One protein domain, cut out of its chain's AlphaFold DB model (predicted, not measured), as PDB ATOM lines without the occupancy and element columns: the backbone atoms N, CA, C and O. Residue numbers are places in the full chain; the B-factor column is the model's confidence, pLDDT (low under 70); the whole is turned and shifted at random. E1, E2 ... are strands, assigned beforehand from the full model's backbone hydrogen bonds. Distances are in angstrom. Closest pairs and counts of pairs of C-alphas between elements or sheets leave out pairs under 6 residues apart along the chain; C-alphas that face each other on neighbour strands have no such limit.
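What this domain is: This is residues 604 to 760 of the 1050 residues of the protein "Glycosyl hydrolase, BNR repeat" of Archangium gephyra (UniProt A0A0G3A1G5). Three small, twisted antiparallel sheets are stacked: E4, E5, E6 and E9 make the middle layer, with E1, E2 and E3 over one face and E10 to E13 over the other. Residues 639 to 645 stick out as a loop beyond E2 and E3, and residues 697 to 702, from the small hairpin E7 and E8, stick out elsewhere. The printed part has 157 residues, with thirteen named strands in the order E1 to E13 and no named helix; it is all strand, though under half of its residues are in named elements. The sheet orders are E1-E2-E3, E4-E5-E6-E9, E10-E11-E12-E13 and E7-E8, all antiparallel. The whole is compact, with a radius of gyration of the C-alphas of 15.6 A, yet elongated, spanning 55 by 33 by 31 A.

How they stand to each other: E1 (residues 620 to 625), E2 (629 to 634) and E3 (650 to 653) form a meander, each strand the antiparallel neighbour of the one before; N 623 and O 631 are 3.0 A apart, and N 632 and O 650 2.8 A, within hydrogen-bond range. E4 (657 to 664), E5 (671 to 677) and E6 (680 to 684) form another, with N 661 to O 674 at 3.0 A and N 675 to O 682 at 2.9 A. E7 (696 to 698) and E8 (701 to 703) form a hairpin, with N 703 to O 696 at 2.8 A; E8 runs on into E9 (706 to 708) at 93 degrees. E9 is the antiparallel neighbour of E6, with N 707 to O 683 at 2.9 A. E10 (726 to 730), E11 (733 to 738), E12 (743 to 748) and E13 (755 to 759) form the third meander, with N 728 to O 734 at 3.0 A, N 744 to O 737 at 2.8 A and N 756 to O 747 at 2.8 A. The three larger sheets form a stack of sheets, face to face in turn. The closest C-alphas of E1 and E4 are those of Gly 624 and Gly 657, 3.8 A apart; those of E4 and E10 are Ser 663 and Pro 727, 5.2 A apart.

Where its parts are: E1 begins at C-alpha 620 (218.570, 178.229, 311.051) and is 16.5 A long. E2 is 16.8 A, E4 21.0 A, E5 19.9 A and E12 16.9 A long. E13 ends at C-alpha 759 (241.068, 160.747, 305.613).

The domain as a whole: The C-alphas of Ser 642 and Ala 715 are the two farthest apart, at 56.4 A. The printed part has no cut. The links E2 to E3, E6 to E7 and E9 to E10 are long. Mean pLDDT of the printed part is 78.9; residues 635 to 647 and 696 to 703 are among those under 70.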
ATOM      1  N   LEU A 604     223.208 183.496 293.456       86.62
ATOM      2  CA  LEU A 604     223.530 182.161 292.952       86.62
ATOM      3  C   LEU A 604     224.019 181.248 294.099       86.62
ATOM      4  O   LEU A 604     225.227 181.123 294.309       86.62
ATOM      5  N   PRO A 605     223.116 180.634 294.888       88.25
ATOM      6  CA  PRO A 605     223.490 179.676 295.915       88.25
ATOM      7  C   PRO A 605     223.871 178.311 295.328       88.25
ATOM      8  O   PRO A 605     223.108 177.702 294.573       88.25
ATOM      9  N   TYR A 606     225.032 177.797 295.738       80.38
ATOM     10  CA  TYR A 606     225.517 176.460 295.363       80.38
ATOM     11  C   TYR A 606     225.151 175.366 296.377       80.38
ATOM     12  O   TYR A 606     225.188 174.179 296.052       80.38
ATOM     13  N   SER A 607     224.810 175.741 297.611       87.19
ATOM     14  CA  SER A 607     224.404 174.820 298.676       87.19
ATOM     15  C   SER A 607     223.429 175.491 299.638       87.19
ATOM     16  O   SER A 607     223.343 176.715 299.668       87.19
ATOM     17  N   VAL A 608     222.711 174.703 300.438       91.31
ATOM     18  CA  VAL A 608     221.869 175.221 301.524       91.31
ATOM     19  C   VAL A 608     222.205 174.523 302.841       91.31
ATOM     20  O   VAL A 608     222.100 173.304 302.972       91.31
ATOM     21  N   GLY A 609     222.584 175.318 303.840       90.38
ATOM     22  CA  GLY A 609     222.754 174.905 305.222       90.38
ATOM     23  C   GLY A 609     221.444 175.116 305.964       90.38
ATOM     24  O   GLY A 609     220.990 176.247 306.120       90.38
ATOM     25  N   SER A 610     220.837 174.028 306.429       89.25
ATOM     26  CA  SER A 610     219.577 174.063 307.169       89.25
ATOM     27  C   SER A 610     219.739 173.413 308.530       89.25
ATOM     28  O   SER A 610     220.307 172.325 308.635       89.25
ATOM     29  N   GLY A 611     219.179 174.043 309.561       84.25
ATOM     30  CA  GLY A 611     218.894 173.354 310.809       84.25
ATOM     31  C   GLY A 611     217.837 172.260 310.624       84.25
ATOM     32  O   GLY A 611     217.112 172.237 309.626       84.25
ATOM     33  N   ASP A 612     217.769 171.343 311.585       81.75
ATOM     34  CA  ASP A 612     216.877 170.182 311.557       81.75
ATOM     35  C   ASP A 612     215.917 170.236 312.759       81.75
ATOM     36  O   ASP A 612     216.399 170.423 313.874       81.75
ATOM     37  N   PRO A 613     214.595 170.064 312.578       79.31
ATOM     38  CA  PRO A 613     213.616 170.133 313.670       79.31
ATOM     39  C   PRO A 613     213.759 169.021 314.723       79.31
ATOM     40  O   PRO A 613     213.268 169.170 315.834       79.31
ATOM     41  N   VAL A 614     214.423 167.906 314.408       80.25
ATOM     42  CA  VAL A 614     214.683 166.811 315.359       80.25
ATOM     43  C   VAL A 614     216.025 167.009 316.057       80.25
ATOM     44  O   VAL A 614     216.174 166.722 317.246       80.25
ATOM     45  N   TYR A 615     217.029 167.481 315.314       74.62
ATOM     46  CA  TYR A 615     218.410 167.571 315.785       74.62
ATOM     47  C   TYR A 615     218.901 169.000 316.049       74.62
ATOM     48  O   TYR A 615     220.090 169.196 316.306       74.62
ATOM     49  N   GLY A 616     218.057 170.020 316.050       72.75
ATOM     50  CA  GLY A 616     218.511 171.384 316.293       72.75
ATOM     51  C   GLY A 616     217.414 172.422 316.140       72.75
ATOM     52  O   GLY A 616     216.237 172.140 316.326       72.75
ATOM     53  N   ASN A 617     217.828 173.647 315.828       76.19
ATOM     54  CA  ASN A 617     216.909 174.742 315.564       76.19
ATOM     55  C   ASN A 617     216.550 174.756 314.070       76.19
ATOM     56  O   ASN A 617     217.391 175.105 313.240       76.19
ATOM     57  N   ALA A 618     215.308 174.403 313.730       77.44
ATOM     58  CA  ALA A 618     214.799 174.449 312.358       77.44
ATOM     59  C   ALA A 618     214.790 175.870 311.763       77.44
ATOM     60  O   ALA A 618     214.835 176.018 310.544       77.44
ATOM     61  N   GLY A 619     214.799 176.911 312.593       76.38
ATOM     62  CA  GLY A 619     214.883 178.309 312.187       76.38
ATOM     63  C   GLY A 619     216.247 178.746 311.646       76.38
ATOM     64  O   GLY A 619     216.383 179.878 311.207       76.38
ATOM     65  N   VAL A 620     217.274 177.894 311.660       81.75
ATOM     66  CA  VAL A 620     218.570 178.229 311.051       81.75
ATOM     67  C   VAL A 620     218.544 177.945 309.554       81.75
ATOM     68  O   VAL A 620     218.363 176.792 309.147       81.75
ATOM     69  N   VAL A 621     218.861 178.963 308.753       87.69
ATOM     70  CA  VAL A 621     219.140 178.837 307.318       87.69
ATOM     71  C   VAL A 621     220.333 179.698 306.954       87.69
ATOM     72  O   VAL A 621     220.412 180.853 307.352       87.69
ATOM     73  N   PHE A 622     221.258 179.180 306.159       89.00
ATOM     74  CA  PHE A 622     222.265 180.014 305.516       89.00
ATOM     75  C   PHE A 622     222.751 179.383 304.222       89.00
ATOM     76  O   PHE A 622     222.608 178.182 303.998       89.00
ATOM     77  N   SER A 623     223.311 180.217 303.358       90.50
ATOM     78  CA  SER A 623     223.755 179.827 302.029       90.50
ATOM     79  C   SER A 623     225.023 180.575 301.666       90.50
ATOM     80  O   SER A 623     225.127 181.781 301.905       90.50
ATOM     81  N   GLY A 624     225.965 179.853 301.067       87.00
ATOM     82  CA  GLY A 624     227.060 180.455 300.317       87.00
ATOM     83  C   GLY A 624     226.515 180.975 298.992       87.00
ATOM     84  O   GLY A 624     225.655 180.319 298.396       87.00
ATOM     85  N   LEU A 625     226.959 182.158 298.586       85.62
ATOM     86  CA  LEU A 625     226.567 182.834 297.360       85.62
ATOM     87  C   LEU A 625     227.825 183.173 296.559       85.62
ATOM     88  O   LEU A 625     228.822 183.611 297.136       85.62
ATOM     89  N   GLN A 626     227.746 183.019 295.237       80.94
ATOM     90  CA  GLN A 626     228.765 183.541 294.324       80.94
ATOM     91  C   GLN A 626     228.908 185.060 294.496       80.94
ATOM     92  O   GLN A 626     227.875 185.738 294.555       80.94
ATOM     93  N   ASP A 627     230.139 185.562 294.638       80.31
ATOM     94  CA  ASP A 627     230.532 186.979 294.755       80.31
ATOM     95  C   ASP A 627     229.947 187.743 295.967       80.31
ATOM     96  O   ASP A 627     230.384 188.834 296.318       80.31
ATOM     97  N   ASN A 628     228.966 187.163 296.665       84.25
ATOM     98  CA  ASN A 628     228.081 187.844 297.614       84.25
ATOM     99  C   ASN A 628     228.212 187.324 299.058       84.25
ATOM    100  O   ASN A 628     227.373 187.622 299.928       84.25
ATOM    101  N   GLY A 629     229.253 186.535 299.326       84.31
ATOM    102  CA  GLY A 629     229.561 186.019 300.648       84.31
ATOM    103  C   GLY A 629     228.715 184.827 301.071       84.31
ATOM    104  O   GLY A 629     228.049 184.148 300.293       84.31
ATOM    105  N   THR A 630     228.724 184.573 302.374       87.56
ATOM    106  CA  THR A 630     227.780 183.660 303.018       87.56
ATOM    107  C   THR A 630     226.767 184.455 303.829       87.56
ATOM    108  O   THR A 630     227.138 185.274 304.677       87.56
ATOM    109  N   ARG A 631     225.480 184.201 303.581       87.69
ATOM    110  CA  ARG A 631     224.358 184.898 304.221       87.69
ATOM    111  C   ARG A 631     223.588 183.961 305.134       87.69
ATOM    112  O   ARG A 631     223.381 182.808 304.768       87.69
ATOM    113  N   PHE A 632     223.127 184.473 306.269       86.31
ATOM    114  CA  PHE A 632     222.467 183.712 307.326       86.31
ATOM    115  C   PHE A 632     221.182 184.366 307.807       86.31
ATOM    116  O   PHE A 632     221.126 185.573 308.021       86.31
ATOM    117  N   ARG A 633     220.177 183.527 308.032       83.81
ATOM    118  CA  ARG A 633     218.851 183.856 308.534       83.81
ATOM    119  C   ARG A 633     218.547 182.983 309.752       83.81
ATOM    120  O   ARG A 633     218.683 181.759 309.701       83.81
ATOM    121  N   LEU A 634     218.105 183.632 310.828       74.38
ATOM    122  CA  LEU A 634     217.477 183.002 311.991       74.38
ATOM    123  C   LEU A 634     216.020 183.468 312.062       74.38
ATOM    124  O   LEU A 634     215.757 184.658 311.916       74.38
ATOM    125  N   ILE A 635     215.096 182.535 312.263       64.69
ATOM    126  CA  ILE A 635     213.646 182.753 312.105       64.69
ATOM    127  C   ILE A 635     212.949 183.323 313.371       64.69
ATOM    128  O   ILE A 635     211.766 183.645 313.313       64.69
ATOM    129  N   ASP A 636     213.668 183.566 314.478       52.12
ATOM    130  CA  ASP A 636     213.071 183.937 315.775       52.12
ATOM    131  C   ASP A 636     213.375 185.400 316.204       52.12
ATOM    132  O   ASP A 636     214.526 185.719 316.505       52.12
ATOM    133  N   ASP A 637     212.323 186.237 316.305       43.06
ATOM    134  CA  ASP A 637     212.167 187.501 317.085       43.06
ATOM    135  C   ASP A 637     212.017 188.838 316.296       43.06
ATOM    136  O   ASP A 637     212.968 189.371 315.718       43.06
ATOM    137  N   GLU A 638     210.803 189.421 316.342       43.72
ATOM    138  CA  GLU A 638     210.385 190.671 315.677       43.72
ATOM    139  C   GLU A 638     209.775 191.674 316.675       43.72
ATOM    140  O   GLU A 638     208.609 191.584 317.067       43.72
ATOM    141  N   ALA A 639     210.527 192.713 317.036       37.31
ATOM    142  CA  ALA A 639     209.949 193.913 317.636       37.31
ATOM    143  C   ALA A 639     210.818 195.137 317.342       37.31
ATOM    144  O   ALA A 639     211.521 195.618 318.233       37.31
ATOM    145  N   PHE A 640     210.771 195.684 316.115       40.34
ATOM    146  CA  PHE A 640     211.183 197.086 315.978       40.34
ATOM    147  C   PHE A 640     210.558 197.951 314.875       40.34
ATOM    148  O   PHE A 640     210.470 199.148 315.124       40.34
ATOM    149  N   ILE A 641     210.086 197.479 313.711       40.25
ATOM    150  CA  ILE A 641     209.467 198.393 312.716       40.25
ATOM    151  C   ILE A 641     208.387 197.663 311.902       40.25
ATOM    152  O   ILE A 641     208.670 196.649 311.283       40.25
ATOM    153  N   SER A 642     207.162 198.194 311.877       42.62
ATOM    154  CA  SER A 642     205.964 197.605 311.247       42.62
ATOM    155  C   SER A 642     205.955 197.560 309.716       42.62
ATOM    156  O   SER A 642     204.964 197.103 309.150       42.62
ATOM    157  N   ASP A 643     206.999 198.051 309.046       46.78
ATOM    158  CA  ASP A 643     206.888 198.369 307.621       46.78
ATOM    159  C   ASP A 643     207.653 197.408 306.694       46.78
ATOM    160  O   ASP A 643     207.291 197.378 305.526       46.78
ATOM    161  N   PHE A 644     208.594 196.567 307.170       48.66
ATOM    162  CA  PHE A 644     209.155 195.421 306.412       48.66
ATOM    163  C   PHE A 644     209.871 194.390 307.315       48.66
ATOM    164  O   PHE A 644     210.865 194.738 307.951       48.66
ATOM    165  N   ASP A 645     209.447 193.118 307.284       53.28
ATOM    166  CA  ASP A 645     210.227 191.938 307.710       53.28
ATOM    167  C   ASP A 645     209.621 190.662 307.097       53.28
ATOM    168  O   ASP A 645     208.403 190.524 307.128       53.28
ATOM    169  N   LEU A 646     210.440 189.755 306.543       50.19
ATOM    170  CA  LEU A 646     210.151 188.306 306.473       50.19
ATOM    171  C   LEU A 646     211.449 187.474 306.627       50.19
ATOM    172  O   LEU A 646     211.633 186.429 305.999       50.19
ATOM    173  N   GLN A 647     212.283 187.955 307.552       61.09
ATOM    174  CA  GLN A 647     213.454 187.417 308.249       61.09
ATOM    175  C   GLN A 647     214.799 187.503 307.505       61.09
ATOM    176  O   GLN A 647     215.114 186.759 306.575       61.09
ATOM    177  N   ASN A 648     215.593 188.463 307.985       74.62
ATOM    178  CA  ASN A 648     216.821 189.027 307.425       74.62
ATOM    179  C   ASN A 648     217.967 188.031 307.184       74.62
ATOM    180  O   ASN A 648     218.275 187.197 308.033       74.62
ATOM    181  N   TRP A 649     218.651 188.207 306.051       85.12
ATOM    182  CA  TRP A 649     219.833 187.456 305.627       85.12
ATOM    183  C   TRP A 649     221.109 188.248 305.875       85.12
ATOM    184  O   TRP A 649     221.711 188.834 304.969       85.12
ATOM    185  N   ASP A 650     221.520 188.273 307.134       84.44
ATOM    186  CA  ASP A 650     222.714 188.991 307.540       84.44
ATOM    187  C   ASP A 650     223.982 188.289 307.037       84.44
ATOM    188  O   ASP A 650     224.063 187.060 306.946       84.44
ATOM    189  N   GLN A 651     224.991 189.077 306.683       84.12
ATOM    190  CA  GLN A 651     226.241 188.539 306.164       84.12
ATOM    191  C   GLN A 651     227.144 188.027 307.283       84.12
ATOM    192  O   GLN A 651     227.460 188.738 308.239       84.12
ATOM    193  N   ILE A 652     227.588 186.783 307.143       81.50
ATOM    194  CA  ILE A 652     228.545 186.158 308.062       81.50
ATOM    195  C   ILE A 652     229.982 186.359 307.592       81.50
ATOM    196  O   ILE A 652     230.891 186.449 308.415       81.50
ATOM    197  N   ARG A 653     230.195 186.364 306.274       81.38
ATOM    198  CA  ARG A 653     231.512 186.536 305.661       81.38
ATOM    199  C   ARG A 653     231.368 186.989 304.210       81.38
ATOM    200  O   ARG A 653     230.432 186.539 303.548       81.38
ATOM    201  N   GLY A 654     232.251 187.871 303.745       79.25
ATOM    202  CA  GLY A 654     232.388 188.254 302.332       79.25
ATOM    203  C   GLY A 654     233.067 187.184 301.469       79.25
ATOM    204  O   GLY A 654     233.417 186.116 301.976       79.25
ATOM    205  N   GLY A 655     233.233 187.481 300.178       75.69
ATOM    206  CA  GLY A 655     233.909 186.632 299.186       75.69
ATOM    207  C   GLY A 655     233.033 185.533 298.572       75.69
ATOM    208  O   GLY A 655     231.820 185.515 298.752       75.69
ATOM    209  N   ASP A 656     233.651 184.576 297.882       74.25
ATOM    210  CA  ASP A 656     232.936 183.488 297.202       74.25
ATOM    211  C   ASP A 656     232.510 182.379 298.157       74.25
ATOM    212  O   ASP A 656     233.303 181.507 298.527       74.25
ATOM    213  N   GLY A 657     231.238 182.404 298.567       75.75
ATOM    214  CA  GLY A 657     230.638 181.389 299.426       75.75
ATOM    215  C   GLY A 657     230.089 180.213 298.619       75.75
ATOM    216  O   GLY A 657     229.185 180.386 297.810       75.75
ATOM    217  N   ILE A 658     230.557 178.990 298.885       77.06
ATOM    218  CA  ILE A 658     230.096 177.788 298.162       77.06
ATOM    219  C   ILE A 658     229.353 176.824 299.093       77.06
ATOM    220  O   ILE A 658     228.134 176.674 298.999       77.06
ATOM    221  N   GLY A 659     230.073 176.151 299.992       84.44
ATOM    222  CA  GLY A 659     229.547 175.076 300.840       84.44
ATOM    223  C   GLY A 659     229.006 175.551 302.179       84.44
ATOM    224  O   GLY A 659     229.660 176.324 302.869       84.44
ATOM    225  N   THR A 660     227.858 175.029 302.597       89.88
ATOM    226  CA  THR A 660     227.253 175.316 303.902       89.88
ATOM    227  C   THR A 660     226.705 174.046 304.545       89.88
ATOM    228  O   THR A 660     226.247 173.140 303.852       89.88
ATOM    229  N   ALA A 661     226.792 173.940 305.873       90.69
ATOM    230  CA  ALA A 661     226.153 172.860 306.623       90.69
ATOM    231  C   ALA A 661     225.923 173.222 308.091       90.69
ATOM    232  O   ALA A 661     226.769 173.839 308.740       90.69
ATOM    233  N   VAL A 662     224.805 172.736 308.634       88.56
ATOM    234  CA  VAL A 662     224.566 172.660 310.078       88.56
ATOM    235  C   VAL A 662     224.837 171.236 310.525       88.56
ATOM    236  O   VAL A 662     224.279 170.292 309.974       88.56
ATOM    237  N   SER A 663     225.681 171.072 311.535       88.69
ATOM    238  CA  SER A 663     226.012 169.769 312.103       88.69
ATOM    239  C   SER A 663     226.035 169.802 313.625       88.69
ATOM    240  O   SER A 663     225.643 170.789 314.245       88.69
ATOM    241  N   ARG A 664     226.541 168.727 314.242       84.69
ATOM    242  CA  ARG A 664     226.846 168.682 315.675       84.69
ATOM    243  C   ARG A 664     228.324 168.391 315.938       84.69
ATOM    244  O   ARG A 664     229.066 168.009 315.034       84.69
ATOM    245  N   ASP A 665     228.777 168.622 317.162       85.94
ATOM    246  CA  ASP A 665     230.111 168.215 317.610       85.94
ATOM    247  C   ASP A 665     230.295 166.682 317.633       85.94
ATOM    248  O   ASP A 665     229.360 165.912 317.421       85.94
ATOM    249  N   SER A 666     231.510 166.222 317.940       86.31
ATOM    250  CA  SER A 666     231.852 164.790 318.021       86.31
ATOM    251  C   SER A 666     231.106 163.986 319.098       86.31
ATOM    252  O   SER A 666     231.233 162.764 319.136       86.31
ATOM    253  N   ARG A 667     230.318 164.620 319.977       83.31
ATOM    254  CA  ARG A 667     229.410 163.929 320.909       83.31
ATOM    255  C   ARG A 667     227.952 164.002 320.464       83.31
ATOM    256  O   ARG A 667     227.092 163.457 321.154       83.31
ATOM    257  N   GLY A 668     227.666 164.659 319.343       78.88
ATOM    258  CA  GLY A 668     226.314 164.917 318.877       78.88
ATOM    259  C   GLY A 668     225.539 165.845 319.814       78.88
ATOM    260  O   GLY A 668     224.324 165.701 319.903       78.88
ATOM    261  N   GLN A 669     226.203 166.740 320.555       76.50
ATOM    262  CA  GLN A 669     225.565 167.552 321.603       76.50
ATOM    263  C   GLN A 669     225.364 169.011 321.189       76.50
ATOM    264  O   GLN A 669     224.242 169.503 321.270       76.50
ATOM    265  N   ASN A 670     226.415 169.694 320.731       78.75
ATOM    266  CA  ASN A 670     226.355 171.123 320.407       78.75
ATOM    267  C   ASN A 670     226.250 171.364 318.893       78.75
ATOM    268  O   ASN A 670     226.940 170.669 318.142       78.75
ATOM    269  N   PRO A 671     225.433 172.334 318.433       81.88
ATOM    270  CA  PRO A 671     225.343 172.697 317.022       81.88
ATOM    271  C   PRO A 671     226.635 173.362 316.533       81.88
ATOM    272  O   PRO A 671     227.233 174.170 317.244       81.88
ATOM    273  N   ILE A 672     227.039 173.040 315.304       87.38
ATOM    274  CA  ILE A 672     228.197 173.621 314.616       87.38
ATOM    275  C   ILE A 672     227.752 174.105 313.237       87.38
ATOM    276  O   ILE A 672     227.062 173.384 312.516       87.38
ATOM    277  N   TYR A 673     228.182 175.306 312.869       89.12
ATOM    278  CA  TYR A 673     227.854 175.943 311.596       89.12
ATOM    279  C   TYR A 673     229.111 176.004 310.737       89.12
ATOM    280  O   TYR A 673     230.110 176.591 311.157       89.12
ATOM    281  N   TRP A 674     229.064 175.383 309.561       90.94
ATOM    282  CA  TRP A 674     230.182 175.276 308.626       90.94
ATOM    283  C   TRP A 674     229.906 176.068 307.364       90.94
ATOM    284  O   TRP A 674     228.839 175.918 306.773       90.94
ATOM    285  N   ILE A 675     230.892 176.846 306.928       88.69
ATOM    286  CA  ILE A 675     230.858 177.582 305.664       88.69
ATOM    287  C   ILE A 675     232.151 177.315 304.894       88.69
ATOM    288  O   ILE A 675     233.202 177.048 305.482       88.69
ATOM    289  N   SER A 676     232.084 177.382 303.574       84.94
ATOM    290  CA  SER A 676     233.250 177.370 302.708       84.94
ATOM    291  C   SER A 676     233.275 178.650 301.903       84.94
ATOM    292  O   SER A 676     232.292 178.991 301.249       84.94
ATOM    293  N   VAL A 677     234.405 179.343 301.992       77.81
ATOM    294  CA  VAL A 677     234.665 180.600 301.296       77.81
ATOM    295  C   VAL A 677     236.037 180.489 300.641       77.81
ATOM    296  O   VAL A 677     236.973 180.060 301.328       77.81
ATOM    297  N   GLN A 678     236.152 180.827 299.352       72.00
ATOM    298  CA  GLN A 678     237.415 180.811 298.582       72.00
ATOM    299  C   GLN A 678     238.166 179.464 298.670       72.00
ATOM    300  O   GLN A 678     239.365 179.389 298.953       72.00
ATOM    301  N   GLY A 679     237.445 178.346 298.543       71.50
ATOM    302  CA  GLY A 679     238.042 177.008 298.630       71.50
ATOM    303  C   GLY A 679     238.582 176.625 300.022       71.50
ATOM    304  O   GLY A 679     239.314 175.647 300.156       71.50
ATOM    305  N   GLN A 680     238.251 177.375 301.079       79.06
ATOM    306  CA  GLN A 680     238.699 177.108 302.451       79.06
ATOM    307  C   GLN A 680     237.563 176.614 303.342       79.06
ATOM    308  O   GLN A 680     236.385 176.831 303.051       79.06
ATOM    309  N   TRP A 681     237.913 175.954 304.452       86.38
ATOM    310  CA  TRP A 681     236.956 175.474 305.452       86.38
ATOM    311  C   TRP A 681     236.878 176.424 306.637       86.38
ATOM    312  O   TRP A 681     237.896 176.753 307.243       86.38
ATOM    313  N   TRP A 682     235.663 176.830 306.983       88.88
ATOM    314  CA  TRP A 682     235.383 177.763 308.067       88.88
ATOM    315  C   TRP A 682     234.257 177.225 308.934       88.88
ATOM    316  O   TRP A 682     233.347 176.543 308.459       88.88
ATOM    317  N   TYR A 683     234.314 177.540 310.219       90.81
ATOM    318  CA  TYR A 683     233.268 177.164 311.159       90.81
ATOM    319  C   TYR A 683     233.151 178.194 312.275       90.81
ATOM    320  O   TYR A 683     234.102 178.922 312.574       90.81
ATOM    321  N   CYS A 684     231.977 178.250 312.892       87.56
ATOM    322  CA  CYS A 684     231.802 179.002 314.124       87.56
ATOM    323  C   CYS A 684     232.231 178.172 315.339       87.56
ATOM    324  O   CYS A 684     231.945 176.978 315.407       87.56
ATOM    325  N   GLN A 685     232.867 178.832 316.308       85.31
ATOM    326  CA  GLN A 685     233.245 178.279 317.611       85.31
ATOM    327  C   GLN A 685     232.144 178.558 318.650       85.31
ATOM    328  O   GLN A 685     232.194 179.603 319.312       85.31
ATOM    329  N   PRO A 686     231.132 177.680 318.809       73.81
ATOM    330  CA  PRO A 686     229.936 177.970 319.607       73.81
ATOM    331  C   PRO A 686     230.211 178.217 321.090       73.81
ATOM    332  O   PRO A 686     229.363 178.782 321.778       73.81
ATOM    333  N   ARG A 687     231.367 177.799 321.624       78.44
ATOM    334  CA  ARG A 687     231.709 178.052 323.034       78.44
ATOM    335  C   ARG A 687     232.339 179.418 323.262       78.44
ATOM    336  O   ARG A 687     232.327 179.906 324.390       78.44
ATOM    337  N   LEU A 688     232.944 179.986 322.223       79.06
ATOM    338  CA  LEU A 688     233.709 181.230 322.301       79.06
ATOM    339  C   LEU A 688     232.968 182.405 321.667       79.06
ATOM    340  O   LEU A 688     233.308 183.553 321.951       79.06
ATOM    341  N   ARG A 689     231.994 182.133 320.792       79.00
ATOM    342  CA  ARG A 689     231.349 183.138 319.947       79.00
ATOM    343  C   ARG A 689     229.852 182.884 319.819       79.00
ATOM    344  O   ARG A 689     229.385 181.753 319.904       79.00
ATOM    345  N   ASP A 690     229.109 183.957 319.581       74.62
ATOM    346  CA  ASP A 690     227.691 183.877 319.247       74.62
ATOM    347  C   ASP A 690     227.542 183.581 317.748       74.62
ATOM    348  O   ASP A 690     227.663 184.474 316.907       74.62
ATOM    349  N   CYS A 691     227.299 182.313 317.413       75.62
ATOM    350  CA  CYS A 691     227.193 181.855 316.025       75.62
ATOM    351  C   CYS A 691     225.967 182.378 315.272       75.62
ATOM    352  O   CYS A 691     225.891 182.189 314.059       75.62
ATOM    353  N   SER A 692     225.026 183.016 315.974       68.19
ATOM    354  CA  SER A 692     223.845 183.637 315.373       68.19
ATOM    355  C   SER A 692     224.081 185.087 314.938       68.19
ATOM    356  O   SER A 692     223.202 185.701 314.338       68.19
ATOM    357  N   ARG A 693     225.263 185.652 315.227       70.56
ATOM    358  CA  ARG A 693     225.589 187.040 314.894       70.56
ATOM    359  C   ARG A 693     226.417 187.150 313.624       70.56
ATOM    360  O   ARG A 693     227.447 186.489 313.475       70.56
ATOM    361  N   ALA A 694     225.988 188.081 312.782       70.12
ATOM    362  CA  ALA A 694     226.702 188.571 311.616       70.12
ATOM    363  C   ALA A 694     228.096 189.119 311.956       70.12
ATOM    364  O   ALA A 694     228.388 189.459 313.112       70.12
ATOM    365  N   THR A 695     228.924 189.264 310.923       71.69
ATOM    366  CA  THR A 695     230.143 190.072 311.006       71.69
ATOM    367  C   THR A 695     229.791 191.497 311.446       71.69
ATOM    368  O   THR A 695     228.776 192.070 311.041       71.69
ATOM    369  N   ARG A 696     230.647 192.091 312.284       69.44
ATOM    370  CA  ARG A 696     230.498 193.472 312.758       69.44
ATOM    371  C   ARG A 696     231.826 194.215 312.761       69.44
ATOM    372  O   ARG A 696     232.880 193.589 312.786       69.44
ATOM    373  N   ILE A 697     231.748 195.542 312.824       63.91
ATOM    374  CA  ILE A 697     232.904 196.419 313.020       63.91
ATOM    375  C   ILE A 697     232.929 196.911 314.469       63.91
ATOM    376  O   ILE A 697     231.987 197.564 314.920       63.91
ATOM    377  N   GLU A 698     234.014 196.634 315.191       65.00
ATOM    378  CA  GLU A 698     234.283 197.202 316.517       65.00
ATOM    379  C   GLU A 698     235.601 197.976 316.472       65.00
ATOM    380  O   GLU A 698     236.650 197.427 316.152       65.00
ATOM    381  N   GLY A 699     235.554 199.283 316.752       59.12
ATOM    382  CA  GLY A 699     236.757 200.124 316.734       59.12
ATOM    383  C   GLY A 699     237.440 200.246 315.363       59.12
ATOM    384  O   GLY A 699     238.616 200.583 315.320       59.12
ATOM    385  N   GLY A 700     236.720 199.981 314.266       54.59
ATOM    386  CA  GLY A 700     237.263 199.990 312.901       54.59
ATOM    387  C   GLY A 700     237.789 198.636 312.412       54.59
ATOM    388  O   GLY A 700     238.200 198.553 311.264       54.59
ATOM    389  N   VAL A 701     237.734 197.589 313.242       61.09
ATOM    390  CA  VAL A 701     238.224 196.241 312.914       61.09
ATOM    391  C   VAL A 701     237.050 195.296 312.667       61.09
ATOM    392  O   VAL A 701     236.074 195.310 313.428       61.09
ATOM    393  N   GLU A 702     237.141 194.474 311.619       68.19
ATOM    394  CA  GLU A 702     236.183 193.395 311.383       68.19
ATOM    395  C   GLU A 702     236.312 192.323 312.469       68.19
ATOM    396  O   GLU A 702     237.385 191.786 312.739       68.19
ATOM    397  N   ILE A 703     235.190 191.970 313.087       69.81
ATOM    398  CA  ILE A 703     235.105 190.829 313.992       69.81
ATOM    399  C   ILE A 703     234.111 189.827 313.416       69.81
ATOM    400  O   ILE A 703     232.899 189.935 313.634       69.81
ATOM    401  N   SER A 704     234.644 188.816 312.728       75.31
ATOM    402  CA  SER A 704     233.876 187.646 312.303       75.31
ATOM    403  C   SER A 704     233.708 186.644 313.450       75.31
ATOM    404  O   SER A 704     234.617 186.417 314.255       75.31
ATOM    405  N   ASN A 705     232.539 186.004 313.533       77.25
ATOM    406  CA  ASN A 705     232.308 184.888 314.456       77.25
ATOM    407  C   ASN A 705     232.788 183.534 313.906       77.25
ATOM    408  O   ASN A 705     232.702 182.519 314.597       77.25
ATOM    409  N   TYR A 706     233.315 183.518 312.681       85.06
ATOM    410  CA  TYR A 706     233.744 182.316 311.985       85.06
ATOM    411  C   TYR A 706     235.259 182.333 311.818       85.06
ATOM    412  O   TYR A 706     235.861 183.361 311.519       85.06
ATOM    413  N   VAL A 707     235.886 181.180 312.036       86.88
ATOM    414  CA  VAL A 707     237.341 181.020 311.964       86.88
ATOM    415  C   VAL A 707     237.705 179.903 310.996       86.88
ATOM    416  O   VAL A 707     236.950 178.943 310.814       86.88
ATOM    417  N   ARG A 708     238.886 180.014 310.384       87.44
ATOM    418  CA  ARG A 708     239.412 178.992 309.479       87.44
ATOM    419  C   ARG A 708     239.689 177.694 310.244       87.44
ATOM    420  O   ARG A 708     240.329 177.698 311.299       87.44
ATOM    421  N   ALA A 709     239.237 176.569 309.701       87.56
ATOM    422  CA  ALA A 709     239.528 175.239 310.219       87.56
ATOM    423  C   ALA A 709     240.944 174.813 309.790       87.56
ATOM    424  O   ALA A 709     241.142 174.197 308.747       87.56
ATOM    425  N   ASN A 710     241.947 175.170 310.594       80.75
ATOM    426  CA  ASN A 710     243.349 174.889 310.287       80.75
ATOM    427  C   ASN A 710     243.753 173.459 310.674       80.75
ATOM    428  O   ASN A 710     243.971 173.161 311.849       80.75
ATOM    429  N   PHE A 711     243.939 172.595 309.678       83.88
ATOM    430  CA  PHE A 711     244.624 171.310 309.829       83.88
ATOM    431  C   PHE A 711     245.393 170.921 308.563       83.88
ATOM    432  O   PHE A 711     245.111 171.391 307.463       83.88
ATOM    433  N   THR A 712     246.394 170.056 308.724       82.44
ATOM    434  CA  THR A 712     247.264 169.605 307.632       82.44
ATOM    435  C   THR A 712     246.601 168.481 306.840       82.44
ATOM    436  O   THR A 712     246.340 167.409 307.391       82.44
ATOM    437  N   LEU A 713     246.371 168.692 305.541       82.19
ATOM    438  CA  LEU A 713     245.962 167.610 304.644       82.19
ATOM    439  C   LEU A 713     247.124 166.616 304.454       82.19
ATOM    440  O   LEU A 713     248.278 167.039 304.335       82.19
ATOM    441  N   PRO A 714     246.872 165.294 304.417       83.12
ATOM    442  CA  PRO A 714     247.938 164.343 304.144       83.12
ATOM    443  C   PRO A 714     248.423 164.481 302.692       83.12
ATOM    444  O   PRO A 714     247.690 164.933 301.812       83.12
ATOM    445  N   ALA A 715     249.667 164.073 302.428       81.25
ATOM    446  CA  ALA A 715     250.298 164.254 301.121       81.25
ATOM    447  C   ALA A 715     249.449 163.689 299.962       81.25
ATOM    448  O   ALA A 715     248.839 162.619 300.087       81.25
ATOM    449  N   GLY A 716     249.446 164.413 298.837       78.12
ATOM    450  CA  GLY A 716     248.713 164.063 297.617       78.12
ATOM    451  C   GLY A 716     247.277 164.592 297.535       78.12
ATOM    452  O   GLY A 716     246.626 164.322 296.536       78.12
ATOM    453  N   ASP A 717     246.792 165.321 298.543       78.56
ATOM    454  CA  ASP A 717     245.503 166.025 298.510       78.56
ATOM    455  C   ASP A 717     245.683 167.543 298.506       78.56
ATOM    456  O   ASP A 717     246.653 168.071 299.051       78.56
ATOM    457  N   SER A 718     244.682 168.224 297.959       76.94
ATOM    458  CA  SER A 718     244.524 169.676 297.946       76.94
ATOM    459  C   SER A 718     243.047 170.054 298.061       76.94
ATOM    460  O   SER A 718     242.158 169.221 297.838       76.94
ATOM    461  N   TYR A 719     242.780 171.300 298.450       74.81
ATOM    462  CA  TYR A 719     241.418 171.816 298.512       74.81
ATOM    463  C   TYR A 719     240.880 172.037 297.091       74.81
ATOM    464  O   TYR A 719     241.533 172.716 296.301       74.81
ATOM    465  N   PRO A 720     239.710 171.479 296.736       68.44
ATOM    466  CA  PRO A 720     239.068 171.805 295.477       68.44
ATOM    467  C   PRO A 720     238.543 173.242 295.535       68.44
ATOM    468  O   PRO A 720     238.275 173.772 296.613       68.44
ATOM    469  N   PHE A 721     238.344 173.846 294.365       64.50
ATOM    470  CA  PHE A 721     237.718 175.165 294.255       64.50
ATOM    471  C   PHE A 721     236.324 175.193 294.897       64.50
ATOM    472  O   PHE A 721     236.024 176.085 295.683       64.50
ATOM    473  N   MET A 722     235.516 174.155 294.655       67.12
ATOM    474  CA  MET A 722     234.214 173.979 295.298       67.12
ATOM    475  C   MET A 722     234.270 172.893 296.369       67.12
ATOM    476  O   MET A 722     234.557 171.728 296.079       67.12
ATOM    477  N   ILE A 723     233.927 173.259 297.602       76.75
ATOM    478  CA  ILE A 723     233.766 172.326 298.717       76.75
ATOM    479  C   ILE A 723     232.304 172.322 299.122       76.75
ATOM    480  O   ILE A 723     231.773 173.348 299.538       76.75
ATOM    481  N   ARG A 724     231.685 171.143 299.100       81.62
ATOM    482  CA  ARG A 724     230.406 170.900 299.759       81.62
ATOM    483  C   ARG A 724     230.601 170.129 301.060       81.62
ATOM    484  O   ARG A 724     231.415 169.209 301.142       81.62
ATOM    485  N   TYR A 725     229.783 170.469 302.050       89.00
ATOM    486  CA  TYR A 725     229.638 169.702 303.278       89.00
ATOM    487  C   TYR A 725     228.388 168.829 303.224       89.00
ATOM    488  O   TYR A 725     227.305 169.294 302.877       89.00
ATOM    489  N   SER A 726     228.530 167.567 303.619       90.06
ATOM    490  CA  SER A 726     227.390 166.751 304.028       90.06
ATOM    491  C   SER A 726     227.339 166.714 305.554       90.06
ATOM    492  O   SER A 726     228.315 166.264 306.166       90.06
ATOM    493  N   PRO A 727     226.235 167.144 306.188       88.69
ATOM    494  CA  PRO A 727     226.131 167.135 307.639       88.69
ATOM    495  C   PRO A 727     226.009 165.712 308.185       88.69
ATOM    496  O   PRO A 727     225.430 164.826 307.550       88.69
ATOM    497  N   THR A 728     226.535 165.505 309.391       86.94
ATOM    498  CA  THR A 728     226.286 164.317 310.210       86.94
ATOM    499  C   THR A 728     225.831 164.747 311.605       86.94
ATOM    500  O   THR A 728     226.396 165.658 312.209       86.94
ATOM    501  N   PHE A 729     224.778 164.105 312.116       81.62
ATOM    502  CA  PHE A 729     224.131 164.462 313.388       81.62
ATOM    503  C   PHE A 729     224.422 163.456 314.512       81.62
ATOM    504  O   PHE A 729     223.590 163.236 315.389       81.62
ATOM    505  N   ASP A 730     225.591 162.816 314.494       78.38
ATOM    506  CA  ASP A 730     225.974 161.802 315.474       78.38
ATOM    507  C   ASP A 730     227.457 161.874 315.869       78.38
ATOM    508  O   ASP A 730     228.223 162.696 315.375       78.38
ATOM    509  N   ALA A 731     227.882 160.981 316.766       70.25
ATOM    510  CA  ALA A 731     229.254 160.955 317.275       70.25
ATOM    511  C   ALA A 731     230.314 160.547 316.228       70.25
ATOM    512  O   ALA A 731     231.508 160.552 316.522       70.25
ATOM    513  N   GLN A 732     229.904 160.154 315.015       67.94
ATOM    514  CA  GLN A 732     230.826 159.719 313.968       67.94
ATOM    515  C   GLN A 732     231.418 160.885 313.182       67.94
ATOM    516  O   GLN A 732     232.371 160.664 312.445       67.94
ATOM    517  N   GLY A 733     230.893 162.104 313.296       71.00
ATOM    518  CA  GLY A 733     231.382 163.237 312.521       71.00
ATOM    519  C   GLY A 733     230.583 164.505 312.770       71.00
ATOM    520  O   GLY A 733     229.404 164.446 313.107       71.00
ATOM    521  N   SER A 734     231.204 165.650 312.515       83.50
ATOM    522  CA  SER A 734     230.485 166.910 312.328       83.50
ATOM    523  C   SER A 734     230.047 167.038 310.869       83.50
ATOM    524  O   SER A 734     228.859 167.012 310.564       83.50
ATOM    525  N   VAL A 735     230.999 167.081 309.941       90.25
ATOM    526  CA  VAL A 735     230.706 167.113 308.502       90.25
ATOM    527  C   VAL A 735     231.592 166.137 307.748       90.25
ATOM    528  O   VAL A 735     232.668 165.739 308.204       90.25
ATOM    529  N   VAL A 736     231.138 165.770 306.558       90.69
ATOM    530  CA  VAL A 736     231.943 165.078 305.558       90.69
ATOM    531  C   VAL A 736     232.197 166.028 304.402       90.69
ATOM    532  O   VAL A 736     231.271 166.689 303.933       90.69
ATOM    533  N   ALA A 737     233.445 166.081 303.947       89.19
ATOM    534  CA  ALA A 737     233.879 166.896 302.821       89.19
ATOM    535  C   ALA A 737     234.838 166.098 301.935       89.19
ATOM    536  O   ALA A 737     235.423 165.099 302.362       89.19
ATOM    537  N   THR A 738     235.018 166.547 300.700       85.62
ATOM    538  CA  THR A 738     235.962 165.951 299.751       85.62
ATOM    539  C   THR A 738     237.123 166.891 299.465       85.62
ATOM    540  O   THR A 738     236.973 168.111 299.492       85.62
ATOM    541  N   THR A 739     238.279 166.310 299.167       82.12
ATOM    542  CA  THR A 739     239.423 166.990 298.543       82.12
ATOM    543  C   THR A 739     239.508 166.617 297.062       82.12
ATOM    544  O   THR A 739     238.641 165.910 296.546       82.12
ATOM    545  N   SER A 740     240.585 167.017 296.381       75.81
ATOM    546  CA  SER A 740     240.880 166.607 295.004       75.81
ATOM    547  C   SER A 740     240.869 165.085 294.758       75.81
ATOM    548  O   SER A 740     240.522 164.664 293.654       75.81
ATOM    549  N   LEU A 741     241.199 164.242 295.750       80.88
ATOM    550  CA  LEU A 741     241.250 162.777 295.578       80.88
ATOM    551  C   LEU A 741     240.537 161.954 296.656       80.88
ATOM    552  O   LEU A 741     240.343 160.749 296.464       80.88
ATOM    553  N   ASN A 742     240.200 162.540 297.805       87.75
ATOM    554  CA  ASN A 742     239.842 161.761 298.985       87.75
ATOM    555  C   ASN A 742     238.613 162.299 299.716       87.75
ATOM    556  O   ASN A 742     238.202 163.449 299.574       87.75
ATOM    557  N   LEU A 743     238.034 161.419 300.532       90.25
ATOM    558  CA  LEU A 743     236.928 161.728 301.428       90.25
ATOM    559  C   LEU A 743     237.459 161.968 302.843       90.25
ATOM    560  O   LEU A 743     238.224 161.153 303.370       90.25
ATOM    561  N   PHE A 744     237.007 163.046 303.474       90.94
ATOM    562  CA  PHE A 744     237.393 163.428 304.824       90.94
ATOM    563  C   PHE A 744     236.186 163.493 305.743       90.94
ATOM    564  O   PHE A 744     235.161 164.100 305.436       90.94
ATOM    565  N   ARG A 745     236.350 162.890 306.916       91.31
ATOM    566  CA  ARG A 745     235.483 163.093 308.068       91.31
ATOM    567  C   ARG A 745     236.081 164.192 308.923       91.31
ATOM    568  O   ARG A 745     237.232 164.066 309.337       91.31
ATOM    569  N   VAL A 746     235.296 165.220 309.206       91.81
ATOM    570  CA  VAL A 746     235.697 166.342 310.051       91.81
ATOM    571  C   VAL A 746     234.896 166.297 311.347       91.81
ATOM    572  O   VAL A 746     233.680 166.115 311.321       91.81
ATOM    573  N   THR A 747     235.567 166.445 312.485       91.00
ATOM    574  CA  THR A 747     234.971 166.428 313.830       91.00
ATOM    575  C   THR A 747     235.390 167.653 314.623       91.00
ATOM    576  O   THR A 747     236.545 168.058 314.529       91.00
ATOM    577  N   VAL A 748     234.496 168.190 315.455       90.69
ATOM    578  CA  VAL A 748     234.834 169.212 316.460       90.69
ATOM    579  C   VAL A 748     234.833 168.589 317.850       90.69
ATOM    580  O   VAL A 748     233.879 167.906 318.238       90.69
ATOM    581  N   ASP A 749     235.912 168.791 318.604       89.31
ATOM    582  CA  ASP A 749     235.981 168.374 320.004       89.31
ATOM    583  C   ASP A 749     235.142 169.322 320.889       89.31
ATOM    584  O   ASP A 749     235.381 170.530 320.891       89.31
ATOM    585  N   PRO A 750     234.181 168.811 321.681       85.94
ATOM    586  CA  PRO A 750     233.229 169.638 322.431       85.94
ATOM    587  C   PRO A 750     233.834 170.359 323.643       85.94
ATOM    588  O   PRO A 750     233.148 171.148 324.301       85.94
ATOM    589  N   VAL A 751     235.085 170.053 324.005       86.56
ATOM    590  CA  VAL A 751     235.773 170.655 325.153       86.56
ATOM    591  C   VAL A 751     236.704 171.772 324.691       86.56
ATOM    592  O   VAL A 751     236.656 172.870 325.235       86.56
ATOM    593  N   SER A 752     237.540 171.492 323.696       87.75
ATOM    594  CA  SER A 752     238.542 172.414 323.157       87.75
ATOM    595  C   SER A 752     238.030 173.299 322.022       87.75
ATOM    596  O   SER A 752     238.697 174.283 321.710       87.75
ATOM    597  N   ASP A 753     236.878 172.967 321.427       86.62
ATOM    598  CA  ASP A 753     236.283 173.670 320.283       86.62
ATOM    599  C   ASP A 753     237.249 173.760 319.089       86.62
ATOM    600  O   ASP A 753     237.393 174.795 318.438       86.62
ATOM    601  N   ARG A 754     238.007 172.674 318.865       89.12
ATOM    602  CA  ARG A 754     238.985 172.549 317.776       89.12
ATOM    603  C   ARG A 754     238.548 171.484 316.770       89.12
ATOM    604  O   ARG A 754     238.171 170.386 317.192       89.12
ATOM    605  N   PRO A 755     238.641 171.769 315.458       91.38
ATOM    606  CA  PRO A 755     238.327 170.806 314.425       91.38
ATOM    607  C   PRO A 755     239.513 169.870 314.182       91.38
ATOM    608  O   PRO A 755     240.679 170.246 314.317       91.38
ATOM    609  N   SER A 756     239.214 168.648 313.765       90.81
ATOM    610  CA  SER A 756     240.178 167.676 313.258       90.81
ATOM    611  C   SER A 756     239.593 166.956 312.048       90.81
ATOM    612  O   SER A 756     238.374 166.822 311.931       90.81
ATOM    613  N   ALA A 757     240.456 166.496 311.141       91.12
ATOM    614  CA  ALA A 757     240.040 165.762 309.952       91.12
ATOM    615  C   ALA A 757     240.762 164.422 309.828       91.12
ATOM    616  O   ALA A 757     241.967 164.315 310.059       91.12
ATOM    617  N   VAL A 758     240.011 163.400 309.419       90.06
ATOM    618  CA  VAL A 758     240.500 162.045 309.170       90.06
ATOM    619  C   VAL A 758     240.179 161.662 307.730       90.06
ATOM    620  O   VAL A 758     239.015 161.661 307.323       90.06
ATOM    621  N   ARG A 759     241.218 161.311 306.961       91.56
ATOM    622  CA  ARG A 759     241.068 160.747 305.613       91.56
ATOM    623  C   ARG A 759     240.449 159.352 305.733       91.56
ATOM    624  O   ARG A 759     241.037 158.473 306.358       91.56
ATOM    625  N   LEU A 760     239.289 159.139 305.118       90.62
ATOM    626  CA  LEU A 760     238.593 157.845 305.132       90.62
ATOM    627  C   LEU A 760     239.126 156.872 304.065       90.62
ATOM    628  O   LEU A 760     238.892 155.668 304.144       90.62
TER     629      LEU A 760